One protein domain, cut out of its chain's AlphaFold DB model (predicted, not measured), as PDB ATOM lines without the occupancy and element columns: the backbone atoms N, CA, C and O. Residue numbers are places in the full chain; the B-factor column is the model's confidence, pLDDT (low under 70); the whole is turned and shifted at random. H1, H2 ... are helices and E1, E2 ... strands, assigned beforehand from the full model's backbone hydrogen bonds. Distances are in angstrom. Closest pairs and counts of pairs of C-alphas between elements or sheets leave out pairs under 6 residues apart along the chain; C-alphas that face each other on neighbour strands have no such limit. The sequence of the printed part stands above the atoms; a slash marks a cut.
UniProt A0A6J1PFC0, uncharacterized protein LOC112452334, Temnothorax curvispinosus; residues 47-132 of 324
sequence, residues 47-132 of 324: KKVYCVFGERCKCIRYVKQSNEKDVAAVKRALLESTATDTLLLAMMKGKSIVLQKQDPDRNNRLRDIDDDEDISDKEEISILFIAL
ATOM      1  N   LYS A  47     -13.742  -7.290 -54.426       82.75
ATOM      2  CA  LYS A  47     -14.539  -7.170 -53.201       82.75
ATOM      3  C   LYS A  47     -15.796  -6.334 -53.468       82.75
ATOM      4  O   LYS A  47     -15.870  -5.563 -54.430       82.75
ATOM      5  N   LYS A  48     -16.818  -6.521 -52.627       79.81
ATOM      6  CA  LYS A  48     -18.144  -5.900 -52.779       79.81
ATOM      7  C   LYS A  48     -18.608  -5.318 -51.455       79.81
ATOM      8  O   LYS A  48     -18.602  -6.007 -50.444       79.81
ATOM      9  N   VAL A  49     -19.015  -4.058 -51.512       79.81
ATOM     10  CA  VAL A  49     -19.629  -3.275 -50.439       79.81
ATOM     11  C   VAL A  49     -21.108  -3.151 -50.788       79.81
ATOM     12  O   VAL A  49     -21.438  -2.853 -51.939       79.81
ATOM     13  N   TYR A  50     -21.998  -3.343 -49.822       73.88
ATOM     14  CA  TYR A  50     -23.411  -3.009 -49.979       73.88
ATOM     15  C   TYR A  50     -23.723  -1.835 -49.059       73.88
ATOM     16  O   TYR A  50     -23.742  -1.977 -47.846       73.88
ATOM     17  N   CYS A  51     -23.911  -0.655 -49.644       75.06
ATOM     18  CA  CYS A  51     -24.281   0.548 -48.914       75.06
ATOM     19  C   CYS A  51     -25.804   0.681 -48.850       75.06
ATOM     20  O   CYS A  51     -26.485   0.416 -49.845       75.06
ATOM     21  N   VAL A  52     -26.325   1.152 -47.718       69.38
ATOM     22  CA  VAL A  52     -27.748   1.457 -47.522       69.38
ATOM     23  C   VAL A  52     -27.883   2.951 -47.237       69.38
ATOM     24  O   VAL A  52     -27.357   3.454 -46.253       69.38
ATOM     25  N   PHE A  53     -28.552   3.681 -48.125       70.62
ATOM     26  CA  PHE A  53     -28.733   5.130 -48.049       70.62
ATOM     27  C   PHE A  53     -30.225   5.435 -47.880       70.62
ATOM     28  O   PHE A  53     -30.942   5.666 -48.858       70.62
ATOM     29  N   GLY A  54     -30.713   5.347 -46.640       68.62
ATOM     30  CA  GLY A  54     -32.152   5.306 -46.366       68.62
ATOM     31  C   GLY A  54     -32.777   4.079 -47.034       68.62
ATOM     32  O   GLY A  54     -32.347   2.956 -46.794       68.62
ATOM     33  N   GLU A  55     -33.740   4.290 -47.929       70.00
ATOM     34  CA  GLU A  55     -34.382   3.215 -48.702       70.00
ATOM     35  C   GLU A  55     -33.537   2.715 -49.898       70.00
ATOM     36  O   GLU A  55     -33.859   1.690 -50.503       70.00
ATOM     37  N   ARG A  56     -32.448   3.408 -50.279       70.75
ATOM     38  CA  ARG A  56     -31.629   3.044 -51.453       70.75
ATOM     39  C   ARG A  56     -30.475   2.103 -51.099       70.75
ATOM     40  O   ARG A  56     -29.476   2.537 -50.531       70.75
ATOM     41  N   CYS A  57     -30.523   0.862 -51.577       75.38
ATOM     42  CA  CYS A  57     -29.358  -0.031 -51.574       75.38
ATOM     43  C   CYS A  57     -28.456   0.204 -52.804       75.38
ATOM     44  O   CYS A  57     -28.936   0.253 -53.939       75.38
ATOM     45  N   LYS A  58     -27.135   0.291 -52.605       80.50
ATOM     46  CA  LYS A  58     -26.118   0.440 -53.664       80.50
ATOM     47  C   LYS A  58     -25.008  -0.595 -53.468       80.50
ATOM     48  O   LYS A  58     -24.309  -0.571 -52.462       80.50
ATOM     49  N   CYS A  59     -24.803  -1.477 -54.447       83.25
ATOM     50  CA  CYS A  59     -23.614  -2.331 -54.482       83.25
ATOM     51  C   CYS A  59     -22.451  -1.568 -55.128       83.25
ATOM     52  O   CYS A  59     -22.546  -1.163 -56.289       83.25
ATOM     53  N   ILE A  60     -21.359  -1.402 -54.385       82.62
ATOM     54  CA  ILE A  60     -20.094  -0.836 -54.858       82.62
ATOM     55  C   ILE A  60     -19.092  -1.986 -54.974       82.62
ATOM     56  O   ILE A  60     -18.971  -2.824 -54.081       82.62
ATOM     57  N   ARG A  61     -18.401  -2.060 -56.110       86.88
ATOM     58  CA  ARG A  61     -17.462  -3.137 -56.442       86.88
ATOM     59  C   ARG A  61     -16.080  -2.533 -56.590       86.88
ATOM     60  O   ARG A  61     -15.940  -1.535 -57.289       86.88
ATOM     61  N   TYR A  62     -15.089  -3.123 -55.934       87.31
ATOM     62  CA  TYR A  62     -13.730  -2.596 -55.925       87.31
ATOM     63  C   TYR A  62     -12.694  -3.702 -56.086       87.31
ATOM     64  O   TYR A  62     -12.886  -4.839 -55.655       87.31
ATOM     65  N   VAL A  63     -11.573  -3.348 -56.704       88.25
ATOM     66  CA  VAL A  63     -10.357  -4.158 -56.704       88.25
ATOM     67  C   VAL A  63      -9.324  -3.385 -55.894       88.25
ATOM     68  O   VAL A  63      -9.026  -2.231 -56.210       88.25
ATOM     69  N   LYS A  64      -8.828  -4.029 -54.836       87.00
ATOM     70  CA  LYS A  64      -7.756  -3.540 -53.966       87.00
ATOM     71  C   LYS A  64      -6.440  -3.522 -54.750       87.00
ATOM     72  O   LYS A  64      -6.084  -4.532 -55.364       87.00
ATOM     73  N   GLN A  65      -5.736  -2.394 -54.768       88.19
ATOM     74  CA  GLN A  65      -4.395  -2.311 -55.359       88.19
ATOM     75  C   GLN A  65      -3.352  -2.966 -54.433       88.19
ATOM     76  O   GLN A  65      -3.570  -3.079 -53.230       88.19
ATOM     77  N   SER A  66      -2.202  -3.383 -54.971       85.31
ATOM     78  CA  SER A  66      -1.212  -4.206 -54.244       85.31
ATOM     79  C   SER A  66      -0.700  -3.607 -52.925       85.31
ATOM     80  O   SER A  66      -0.333  -4.359 -52.027       85.31
ATOM     81  N   ASN A  67      -0.689  -2.274 -52.818       87.12
ATOM     82  CA  ASN A  67      -0.201  -1.520 -51.657       87.12
ATOM     83  C   ASN A  67      -1.327  -0.716 -50.968       87.12
ATOM     84  O   ASN A  67      -1.055   0.149 -50.142       87.12
ATOM     85  N   GLU A  68      -2.584  -0.943 -51.351       89.19
ATOM     86  CA  GLU A  68      -3.758  -0.220 -50.859       89.19
ATOM     87  C   GLU A  68      -4.465  -1.054 -49.784       89.19
ATOM     88  O   GLU A  68      -4.603  -2.268 -49.928       89.19
ATOM     89  N   LYS A  69      -4.921  -0.415 -48.706       89.81
ATOM     90  CA  LYS A  69      -5.685  -1.055 -47.624       89.81
ATOM     91  C   LYS A  69      -7.181  -1.035 -47.925       89.81
ATOM     92  O   LYS A  69      -7.644  -0.245 -48.746       89.81
ATOM     93  N   ASP A  70      -7.948  -1.938 -47.315       87.44
ATOM     94  CA  ASP A  70      -9.363  -2.100 -47.686       87.44
ATOM     95  C   ASP A  70     -10.201  -0.844 -47.394       87.44
ATOM     96  O   ASP A  70     -11.044  -0.487 -48.216       87.44
ATOM     97  N   VAL A  71      -9.922  -0.113 -46.307       90.56
ATOM     98  CA  VAL A  71     -10.574   1.178 -46.009       90.56
ATOM     99  C   VAL A  71     -10.338   2.192 -47.133       90.56
ATOM    100  O   VAL A  71     -11.297   2.749 -47.674       90.56
ATOM    101  N   ALA A  72      -9.082   2.376 -47.552       91.06
ATOM    102  CA  ALA A  72      -8.718   3.264 -48.655       91.06
ATOM    103  C   ALA A  72      -9.375   2.843 -49.984       91.06
ATOM    104  O   ALA A  72      -9.943   3.682 -50.688       91.06
ATOM    105  N   ALA A  73      -9.385   1.541 -50.293       90.75
ATOM    106  CA  ALA A  73     -10.013   1.001 -51.498       90.75
ATOM    107  C   ALA A  73     -11.538   1.224 -51.522       90.75
ATOM    108  O   ALA A  73     -12.102   1.548 -52.571       90.75
ATOM    109  N   VAL A  74     -12.211   1.107 -50.369       90.56
ATOM    110  CA  VAL A  74     -13.644   1.411 -50.220       90.56
ATOM    111  C   VAL A  74     -13.910   2.911 -50.355       90.56
ATOM    112  O   VAL A  74     -14.789   3.292 -51.129       90.56
ATOM    113  N   LYS A  75     -13.134   3.775 -49.680       91.50
ATOM    114  CA  LYS A  75     -13.234   5.245 -49.810       91.50
ATOM    115  C   LYS A  75     -13.054   5.692 -51.267       91.50
ATOM    116  O   LYS A  75     -13.850   6.488 -51.766       91.50
ATOM    117  N   ARG A  76     -12.073   5.127 -51.982       93.06
ATOM    118  CA  ARG A  76     -11.854   5.374 -53.414       93.06
ATOM    119  C   ARG A  76     -13.036   4.905 -54.270       93.06
ATOM    120  O   ARG A  76     -13.531   5.684 -55.076       93.06
ATOM    121  N   ALA A  77     -13.531   3.683 -54.080       92.19
ATOM    122  CA  ALA A  77     -14.643   3.155 -54.878       92.19
ATOM    123  C   ALA A  77     -15.988   3.869 -54.613       92.19
ATOM    124  O   ALA A  77     -16.830   3.961 -55.511       92.19
ATOM    125  N   LEU A  78     -16.186   4.422 -53.410       90.88
ATOM    126  CA  LEU A  78     -17.275   5.360 -53.099       90.88
ATOM    127  C   LEU A  78     -17.158   6.639 -53.934       90.88
ATOM    128  O   LEU A  78     -18.122   7.017 -54.599       90.88
ATOM    129  N   LEU A  79     -15.976   7.264 -53.953       92.12
ATOM    130  CA  LEU A  79     -15.707   8.469 -54.746       92.12
ATOM    131  C   LEU A  79     -15.870   8.213 -56.253       92.12
ATOM    132  O   LEU A  79     -16.596   8.954 -56.910       92.12
ATOM    133  N   GLU A  80     -15.301   7.128 -56.787       93.62
ATOM    134  CA  GLU A  80     -15.490   6.690 -58.182       93.62
ATOM    135  C   GLU A  80     -16.983   6.491 -58.519       93.62
ATOM    136  O   GLU A  80     -17.444   6.880 -59.594       93.62
ATOM    137  N   SER A  81     -17.775   5.959 -57.579       91.25
ATOM    138  CA  SER A  81     -19.219   5.759 -57.770       91.25
ATOM    139  C   SER A  81     -20.010   7.069 -57.899       91.25
ATOM    140  O   SER A  81     -21.048   7.066 -58.571       91.25
ATOM    141  N   THR A  82     -19.544   8.184 -57.315       91.38
ATOM    142  CA  THR A  82     -20.238   9.492 -57.392       91.38
ATOM    143  C   THR A  82     -20.399   9.996 -58.827       91.38
ATOM    144  O   THR A  82     -21.426  10.593 -59.147       91.38
ATOM    145  N   ALA A  83     -19.459   9.670 -59.724       91.94
ATOM    146  CA  ALA A  83     -19.508  10.040 -61.141       91.94
ATOM    147  C   ALA A  83     -20.699   9.420 -61.905       91.94
ATOM    148  O   ALA A  83     -20.999   9.836 -63.021       91.94
ATOM    149  N   THR A  84     -21.385   8.434 -61.313       91.12
ATOM    150  CA  THR A  84     -22.550   7.740 -61.899       91.12
ATOM    151  C   THR A  84     -23.826   7.845 -61.056       91.12
ATOM    152  O   THR A  84     -24.865   7.318 -61.448       91.12
ATOM    153  N   ASP A  85     -23.770   8.482 -59.884       87.56
ATOM    154  CA  ASP A  85     -24.888   8.561 -58.940       87.56
ATOM    155  C   ASP A  85     -24.926   9.961 -58.323       87.56
ATOM    156  O   ASP A  85     -24.256  10.256 -57.334       87.56
ATOM    157  N   THR A  86     -25.705  10.845 -58.944       89.00
ATOM    158  CA  THR A  86     -25.798  12.267 -58.578       89.00
ATOM    159  C   THR A  86     -26.305  12.483 -57.153       89.00
ATOM    160  O   THR A  86     -25.914  13.460 -56.515       89.00
ATOM    161  N   LEU A  87     -27.111  11.561 -56.612       85.69
ATOM    162  CA  LEU A  87     -27.509  11.601 -55.205       85.69
ATOM    163  C   LEU A  87     -26.348  11.203 -54.286       85.69
ATOM    164  O   LEU A  87     -26.160  11.852 -53.266       85.69
ATOM    165  N   LEU A  88     -25.546  10.190 -54.634       86.62
ATOM    166  CA  LEU A  88     -24.337   9.856 -53.868       86.62
ATOM    167  C   LEU A  88     -23.344  11.028 -53.866       86.62
ATOM    168  O   LEU A  88     -22.832  11.387 -52.808       86.62
ATOM    169  N   LEU A  89     -23.155  11.690 -55.013       90.56
ATOM    170  CA  LEU A  89     -22.375  12.927 -55.112       90.56
ATOM    171  C   LEU A  89     -22.929  14.027 -54.189       90.56
ATOM    172  O   LEU A  89     -22.174  14.624 -53.425       90.56
ATOM    173  N   ALA A  90     -24.244  14.268 -54.207       87.00
ATOM    174  CA  ALA A  90     -24.892  15.258 -53.344       87.00
ATOM    175  C   ALA A  90     -24.829  14.891 -51.846       87.00
ATOM    176  O   ALA A  90     -24.695  15.777 -51.004       87.00
ATOM    177  N   MET A  91     -24.881  13.601 -51.502       84.38
ATOM    178  CA  MET A  91     -24.715  13.122 -50.128       84.38
ATOM    179  C   MET A  91     -23.279  13.290 -49.626       84.38
ATOM    180  O   MET A  91     -23.111  13.609 -48.452       84.38
ATOM    181  N   MET A  92     -22.274  13.099 -50.486       88.50
ATOM    182  CA  MET A  92     -20.849  13.163 -50.135       88.50
ATOM    183  C   MET A  92     -20.242  14.573 -50.235       88.50
ATOM    184  O   MET A  92     -19.213  14.835 -49.613       88.50
ATOM    185  N   LYS A  93     -20.853  15.499 -50.988       89.19
ATOM    186  CA  LYS A  93     -20.351  16.875 -51.143       89.19
ATOM    187  C   LYS A  93     -20.207  17.569 -49.780       89.19
ATOM    188  O   LYS A  93     -21.178  17.698 -49.041       89.19
ATOM    189  N   GLY A  94     -18.998  18.053 -49.486       88.31
ATOM    190  CA  GLY A  94     -18.682  18.771 -48.244       88.31
ATOM    191  C   GLY A  94     -18.556  17.880 -47.001       88.31
ATOM    192  O   GLY A  94     -18.664  18.389 -45.888       88.31
ATOM    193  N   LYS A  95     -18.362  16.562 -47.156       89.62
ATOM    194  CA  LYS A  95     -18.303  15.616 -46.032       89.62
ATOM    195  C   LYS A  95     -17.076  14.714 -46.102       89.62
ATOM    196  O   LYS A  95     -16.662  14.307 -47.187       89.62
ATOM    197  N   SER A  96     -16.513  14.381 -44.945       90.19
ATOM    198  CA  SER A  96     -15.529  13.307 -44.819       90.19
ATOM    199  C   SER A  96     -16.229  11.951 -44.708       90.19
ATOM    200  O   SER A  96     -17.401  11.860 -44.337       90.19
ATOM    201  N   ILE A  97     -15.503  10.889 -45.061       90.12
ATOM    202  CA  ILE A  97     -15.978   9.505 -45.008       90.12
ATOM    203  C   ILE A  97     -15.267   8.810 -43.846       90.12
ATOM    204  O   ILE A  97     -14.046   8.638 -43.898       90.12
ATOM    205  N   VAL A  98     -16.015   8.379 -42.833       88.81
ATOM    206  CA  VAL A  98     -15.513   7.522 -41.750       88.81
ATOM    207  C   VAL A  98     -16.128   6.136 -41.906       88.81
ATOM    208  O   VAL A  98     -17.329   6.011 -42.138       88.81
ATOM    209  N   LEU A  99     -15.305   5.093 -41.813       90.12
ATOM    210  CA  LEU A  99     -15.764   3.707 -41.751       90.12
ATOM    211  C   LEU A  99     -15.761   3.275 -40.283       90.12
ATOM    212  O   LEU A  99     -14.832   3.607 -39.551       90.12
ATOM    213  N   GLN A 100     -16.786   2.538 -39.865       90.38
ATOM    214  CA  GLN A 100     -16.957   2.064 -38.492       90.38
ATOM    215  C   GLN A 100     -17.345   0.587 -38.468       90.38
ATOM    216  O   GLN A 100     -18.036   0.134 -39.377       90.38
ATOM    217  N   LYS A 101     -16.983  -0.155 -37.420       90.75
ATOM    218  CA  LYS A 101     -17.417  -1.549 -37.199       90.75
ATOM    219  C   LYS A 101     -17.707  -1.841 -35.734       90.75
ATOM    220  O   LYS A 101     -17.268  -1.098 -34.861       90.75
ATOM    221  N   GLN A 102     -18.440  -2.918 -35.462       89.50
ATOM    222  CA  GLN A 102     -18.715  -3.349 -34.089       89.50
ATOM    223  C   GLN A 102     -17.418  -3.795 -33.393       89.50
ATOM    224  O   GLN A 102     -16.678  -4.630 -33.910       89.50
ATOM    225  N   ASP A 103     -17.156  -3.237 -32.214       91.31
ATOM    226  CA  ASP A 103     -16.038  -3.583 -31.341       91.31
ATOM    227  C   ASP A 103     -16.521  -4.569 -30.255       91.31
ATOM    228  O   ASP A 103     -17.269  -4.156 -29.354       91.31
ATOM    229  N   PRO A 104     -16.137  -5.861 -30.316       88.12
ATOM    230  CA  PRO A 104     -16.591  -6.861 -29.350       88.12
ATOM    231  C   PRO A 104     -16.096  -6.560 -27.928       88.12
ATOM    232  O   PRO A 104     -16.826  -6.808 -26.966       88.12
ATOM    233  N   ASP A 105     -14.920  -5.942 -27.785       92.75
ATOM    234  CA  ASP A 105     -14.328  -5.598 -26.489       92.75
ATOM    235  C   ASP A 105     -15.022  -4.381 -25.841       92.75
ATOM    236  O   ASP A 105     -14.878  -4.131 -24.642       92.75
ATOM    237  N   ARG A 106     -15.835  -3.633 -26.606       89.94
ATOM    238  CA  ARG A 106     -16.611  -2.464 -26.138       89.94
ATOM    239  C   ARG A 106     -18.124  -2.698 -26.133       89.94
ATOM    240  O   ARG A 106     -18.891  -1.758 -26.356       89.94
ATOM    241  N   ASN A 107     -18.571  -3.922 -25.841       91.56
ATOM    242  CA  ASN A 107     -19.989  -4.319 -25.845       91.56
ATOM    243  C   ASN A 107     -20.674  -4.089 -27.210       91.56
ATOM    244  O   ASN A 107     -21.778  -3.545 -27.268       91.56
ATOM    245  N   ASN A 108     -20.003  -4.460 -28.307       87.69
ATOM    246  CA  ASN A 108     -20.460  -4.307 -29.697       87.69
ATOM    247  C   ASN A 108     -20.764  -2.856 -30.126       87.69
ATOM    248  O   ASN A 108     -21.464  -2.626 -31.114       87.69
ATOM    249  N   ARG A 109     -20.238  -1.853 -29.410       89.25
ATOM    250  CA  ARG A 109     -20.306  -0.451 -29.850       89.25
ATOM    251  C   ARG A 109     -19.522  -0.271 -31.147       89.25
ATOM    252  O   ARG A 109     -18.503  -0.921 -31.345       89.25
ATOM    253  N   LEU A 110     -19.962   0.650 -31.998       87.06
ATOM    254  CA  LEU A 110     -19.188   1.032 -33.175       87.06
ATOM    255  C   LEU A 110     -17.866   1.696 -32.748       87.06
ATOM    256  O   LEU A 110     -17.876   2.620 -31.931       87.06
ATOM    257  N   ARG A 111     -16.749   1.229 -33.313       93.06
ATOM    258  CA  ARG A 111     -15.465   1.938 -33.351       93.06
ATOM    259  C   ARG A 111     -15.143   2.349 -34.779       93.06
ATOM    260  O   ARG A 111     -15.527   1.648 -35.716       93.06
ATOM    261  N   ASP A 112     -14.403   3.437 -34.926       93.56
ATOM    262  CA  ASP A 112     -13.831   3.827 -36.211       93.56
ATOM    263  C   ASP A 112     -12.799   2.777 -36.677       93.56
ATOM    264  O   ASP A 112     -12.206   2.046 -35.871       93.56
ATOM    265  N   ILE A 113     -12.636   2.673 -37.994       92.56
ATOM    266  CA  ILE A 113     -11.640   1.828 -38.659       92.56
ATOM    267  C   ILE A 113     -10.540   2.744 -39.199       92.56
ATOM    268  O   ILE A 113     -10.817   3.612 -40.033       92.56
ATOM    269  N   ASP A 114      -9.309   2.537 -38.736       92.00
ATOM    270  CA  ASP A 114      -8.139   3.286 -39.194       92.00
ATOM    271  C   ASP A 114      -7.839   2.998 -40.677       92.00
ATOM    272  O   ASP A 114      -8.094   1.902 -41.182       92.00
ATOM    273  N   ASP A 115      -7.297   3.984 -41.403       87.38
ATOM    274  CA  ASP A 115      -7.073   3.887 -42.857       87.38
ATOM    275  C   ASP A 115      -6.075   2.784 -43.270       87.38
ATOM    276  O   ASP A 115      -6.038   2.398 -44.443       87.38
ATOM    277  N   ASP A 116      -5.298   2.250 -42.322       88.44
ATOM    278  CA  ASP A 116      -4.388   1.124 -42.508       88.44
ATOM    279  C   ASP A 116      -4.927  -0.238 -42.017       88.44
ATOM    280  O   ASP A 116      -4.260  -1.258 -42.224       88.44
ATOM    281  N   GLU A 117      -6.130  -0.318 -41.438       86.75
ATOM    282  CA  GLU A 117      -6.741  -1.599 -41.053       86.75
ATOM    283  C   GLU A 117      -7.277  -2.360 -42.290       86.75
ATOM    284  O   GLU A 117      -7.720  -1.784 -43.290       86.75
ATOM    285  N   ASP A 118      -7.224  -3.694 -42.247       86.56
ATOM    286  CA  ASP A 118      -7.800  -4.562 -43.279       86.56
ATOM    287  C   ASP A 118      -9.194  -5.052 -42.866       86.56
ATOM    288  O   ASP A 118      -9.415  -5.446 -41.721       86.56
ATOM    289  N   ILE A 119     -10.133  -5.052 -43.816       86.12
ATOM    290  CA  ILE A 119     -11.533  -5.434 -43.583       86.12
ATOM    291  C   ILE A 119     -11.703  -6.923 -43.904       86.12
ATOM    292  O   ILE A 119     -11.421  -7.371 -45.029       86.12
ATOM    293  N   SER A 120     -12.170  -7.675 -42.910       84.00
ATOM    294  CA  SER A 120     -12.339  -9.130 -42.956       84.00
ATOM    295  C   SER A 120     -13.469  -9.549 -43.903       84.00
ATOM    296  O   SER A 120     -14.378  -8.774 -44.210       84.00
ATOM    297  N   ASP A 121     -13.447 -10.800 -44.383       79.75
ATOM    298  CA  ASP A 121     -14.623 -11.325 -45.088       79.75
ATOM    299  C   ASP A 121     -15.814 -11.393 -44.121       79.75
ATOM    300  O   ASP A 121     -15.695 -11.835 -42.979       79.75
ATOM    301  N   LYS A 122     -16.968 -10.965 -44.628       78.00
ATOM    302  CA  LYS A 122     -18.278 -10.867 -43.950       78.00
ATOM    303  C   LYS A 122     -18.338  -9.911 -42.753       78.00
ATOM    304  O   LYS A 122     -19.281  -9.988 -41.975       78.00
ATOM    305  N   GLU A 123     -17.371  -9.004 -42.626       82.81
ATOM    306  CA  GLU A 123     -17.368  -7.963 -41.594       82.81
ATOM    307  C   GLU A 123     -18.392  -6.861 -41.915       82.81
ATOM    308  O   GLU A 123     -18.356  -6.252 -42.988       82.81
ATOM    309  N   GLU A 124     -19.311  -6.611 -40.980       80.19
ATOM    310  CA  GLU A 124     -20.303  -5.541 -41.082       80.19
ATOM    311  C   GLU A 124     -19.651  -4.198 -40.724       80.19
ATOM    312  O   GLU A 124     -19.149  -4.014 -39.611       80.19
ATOM    313  N   ILE A 125     -19.683  -3.249 -41.663       84.00
ATOM    314  CA  ILE A 125     -19.192  -1.883 -41.465       84.00
ATOM    315  C   ILE A 125     -20.298  -0.865 -41.762       84.00
ATOM    316  O   ILE A 125     -21.028  -0.988 -42.749       84.00
ATOM    317  N   SER A 126     -20.367   0.183 -40.946       81.62
ATOM    318  CA  SER A 126     -21.127   1.402 -41.228       81.62
ATOM    319  C   SER A 126     -20.237   2.461 -41.883       81.62
ATOM    320  O   SER A 126     -19.026   2.487 -41.660       81.62
ATOM    321  N   ILE A 127     -20.824   3.336 -42.708       84.75
ATOM    322  CA  ILE A 127     -20.117   4.459 -43.343       84.75
ATOM    323  C   ILE A 127     -20.814   5.754 -42.930       84.75
ATOM    324  O   ILE A 127     -21.936   6.024 -43.358       84.75
ATOM    325  N   LEU A 128     -20.133   6.554 -42.116       84.50
ATOM    326  CA  LEU A 128     -20.618   7.832 -41.616       84.50
ATOM    327  C   LEU A 128     -20.089   8.976 -42.493       84.50
ATOM    328  O   LEU A 128     -18.893   9.048 -42.790       84.50
ATOM    329  N   PHE A 129     -20.980   9.889 -42.887       87.25
ATOM    330  CA  PHE A 129     -20.626  11.096 -43.638       87.25
ATOM    331  C   PHE A 129     -20.646  12.322 -42.721       87.25
ATOM    332  O   PHE A 129     -21.689  12.957 -42.540       87.25
ATOM    333  N   ILE A 130     -19.493  12.666 -42.150       85.88
ATOM    334  CA  ILE A 130     -19.370  13.800 -41.228       85.88
ATOM    335  C   ILE A 130     -19.246  15.086 -42.047       85.88
ATOM    336  O   ILE A 130     -18.387  15.185 -42.922       85.88
ATOM    337  N   ALA A 131     -20.095  16.080 -41.777       86.56
ATOM    338  CA  ALA A 131     -19.976  17.390 -42.410       86.56
ATOM    339  C   ALA A 131     -18.629  18.028 -42.045       86.56
ATOM    340  O   ALA A 131     -18.332  18.225 -40.866       86.56
ATOM    341  N   LEU A 132     -17.821  18.350 -43.054       87.00
ATOM    342  CA  LEU A 132     -16.630  19.159 -42.832       87.00
ATOM    343  C   LEU A 132     -17.080  20.597 -42.543       87.00
ATOM    344  O   LEU A 132     -18.029  21.068 -43.177       87.00
TER     345      LEU A 132
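What this domain is: This is residues 47 to 132 of the 324 residues of the protein "uncharacterized protein LOC112452334" of Temnothorax curvispinosus (UniProt A0A6J1PFC0). Helix H1 sits in the corner between two small sheets: the long hairpin E1 and E2 on one side of it and the three-stranded sheet E4, E3, E5 on another. The short helix H2 follows H1 and leads into E3, and a long loop, residues 113 to 124, joins E4 to E5. The printed part has 86 residues, with two named helices and five named strands in the order E1, E2, H1, H2, E3, E4, E5. Both sheets are antiparallel, the class is mixed, helices and strands, and the whole is compact, with a radius of gyration of the C-alphas of 13.0 A and spans of 38 by 30 by 24 A.

How they stand to each other: E1, residues 47 to 53, and E2, residues 56 to 63, form an antiparallel hairpin at 157 degrees; N 49 and O 60 are 2.9 A apart, within hydrogen-bond range. H1, residues 70 to 82, has 8 pairs of C-alphas within 8 A of E2, the closest being those of Ala 77 and Tyr 62, 5.9 A apart. H2, residues 86 to 92, touches H1 only at the corner, and only just, with 3 pairs of C-alphas within 8 A; the closest are those of Thr 82 and Leu 89, 4.6 A apart. Every O i to N i+4 pair is within hydrogen-bond range in H1 and H2. E3, residues 95 to 103, is the inner strand of its sheet. E3 and E4, residues 109 to 112, form an antiparallel hairpin at 134 degrees, with N 103 and O 109 within hydrogen-bond range at 2.8 A. On the other side of E3, E5, residues 125 to 131, is antiparallel to it at 147 degrees, with N 98 and O 128 within hydrogen-bond range at 3.0 A. H1 is on this sheet, over E3, at a height over the sheet of 9.7 A. On the local plane its line and that of E3 stand at 40 degrees, slantwise to the strands. E2 is apart from E3, E4 and E5.

Where its parts are: E1 begins at C-alpha 47 (-14.539, -7.170, -53.201) and is 19.5 A long; E2 is 23.1 A. H1 begins at C-alpha 70 (-9.363, -2.100, -47.686) and is 18.6 A long. H2 is short at 9.8 A, E3 is 24.3 A and E4 10.0 A. E5, 19.3 A, ends at C-alpha 131 (-19.976, 17.390, -42.410).

The domain as a whole: The two C-alphas farthest apart, those of Thr 84 and Asp 105, are 38.7 A apart. The printed part has no cut. The link from E4 to E5 is long, with 12 residues. The mean pLDDT of the printed part is 86.4, and residues 52 and 54 are under 70.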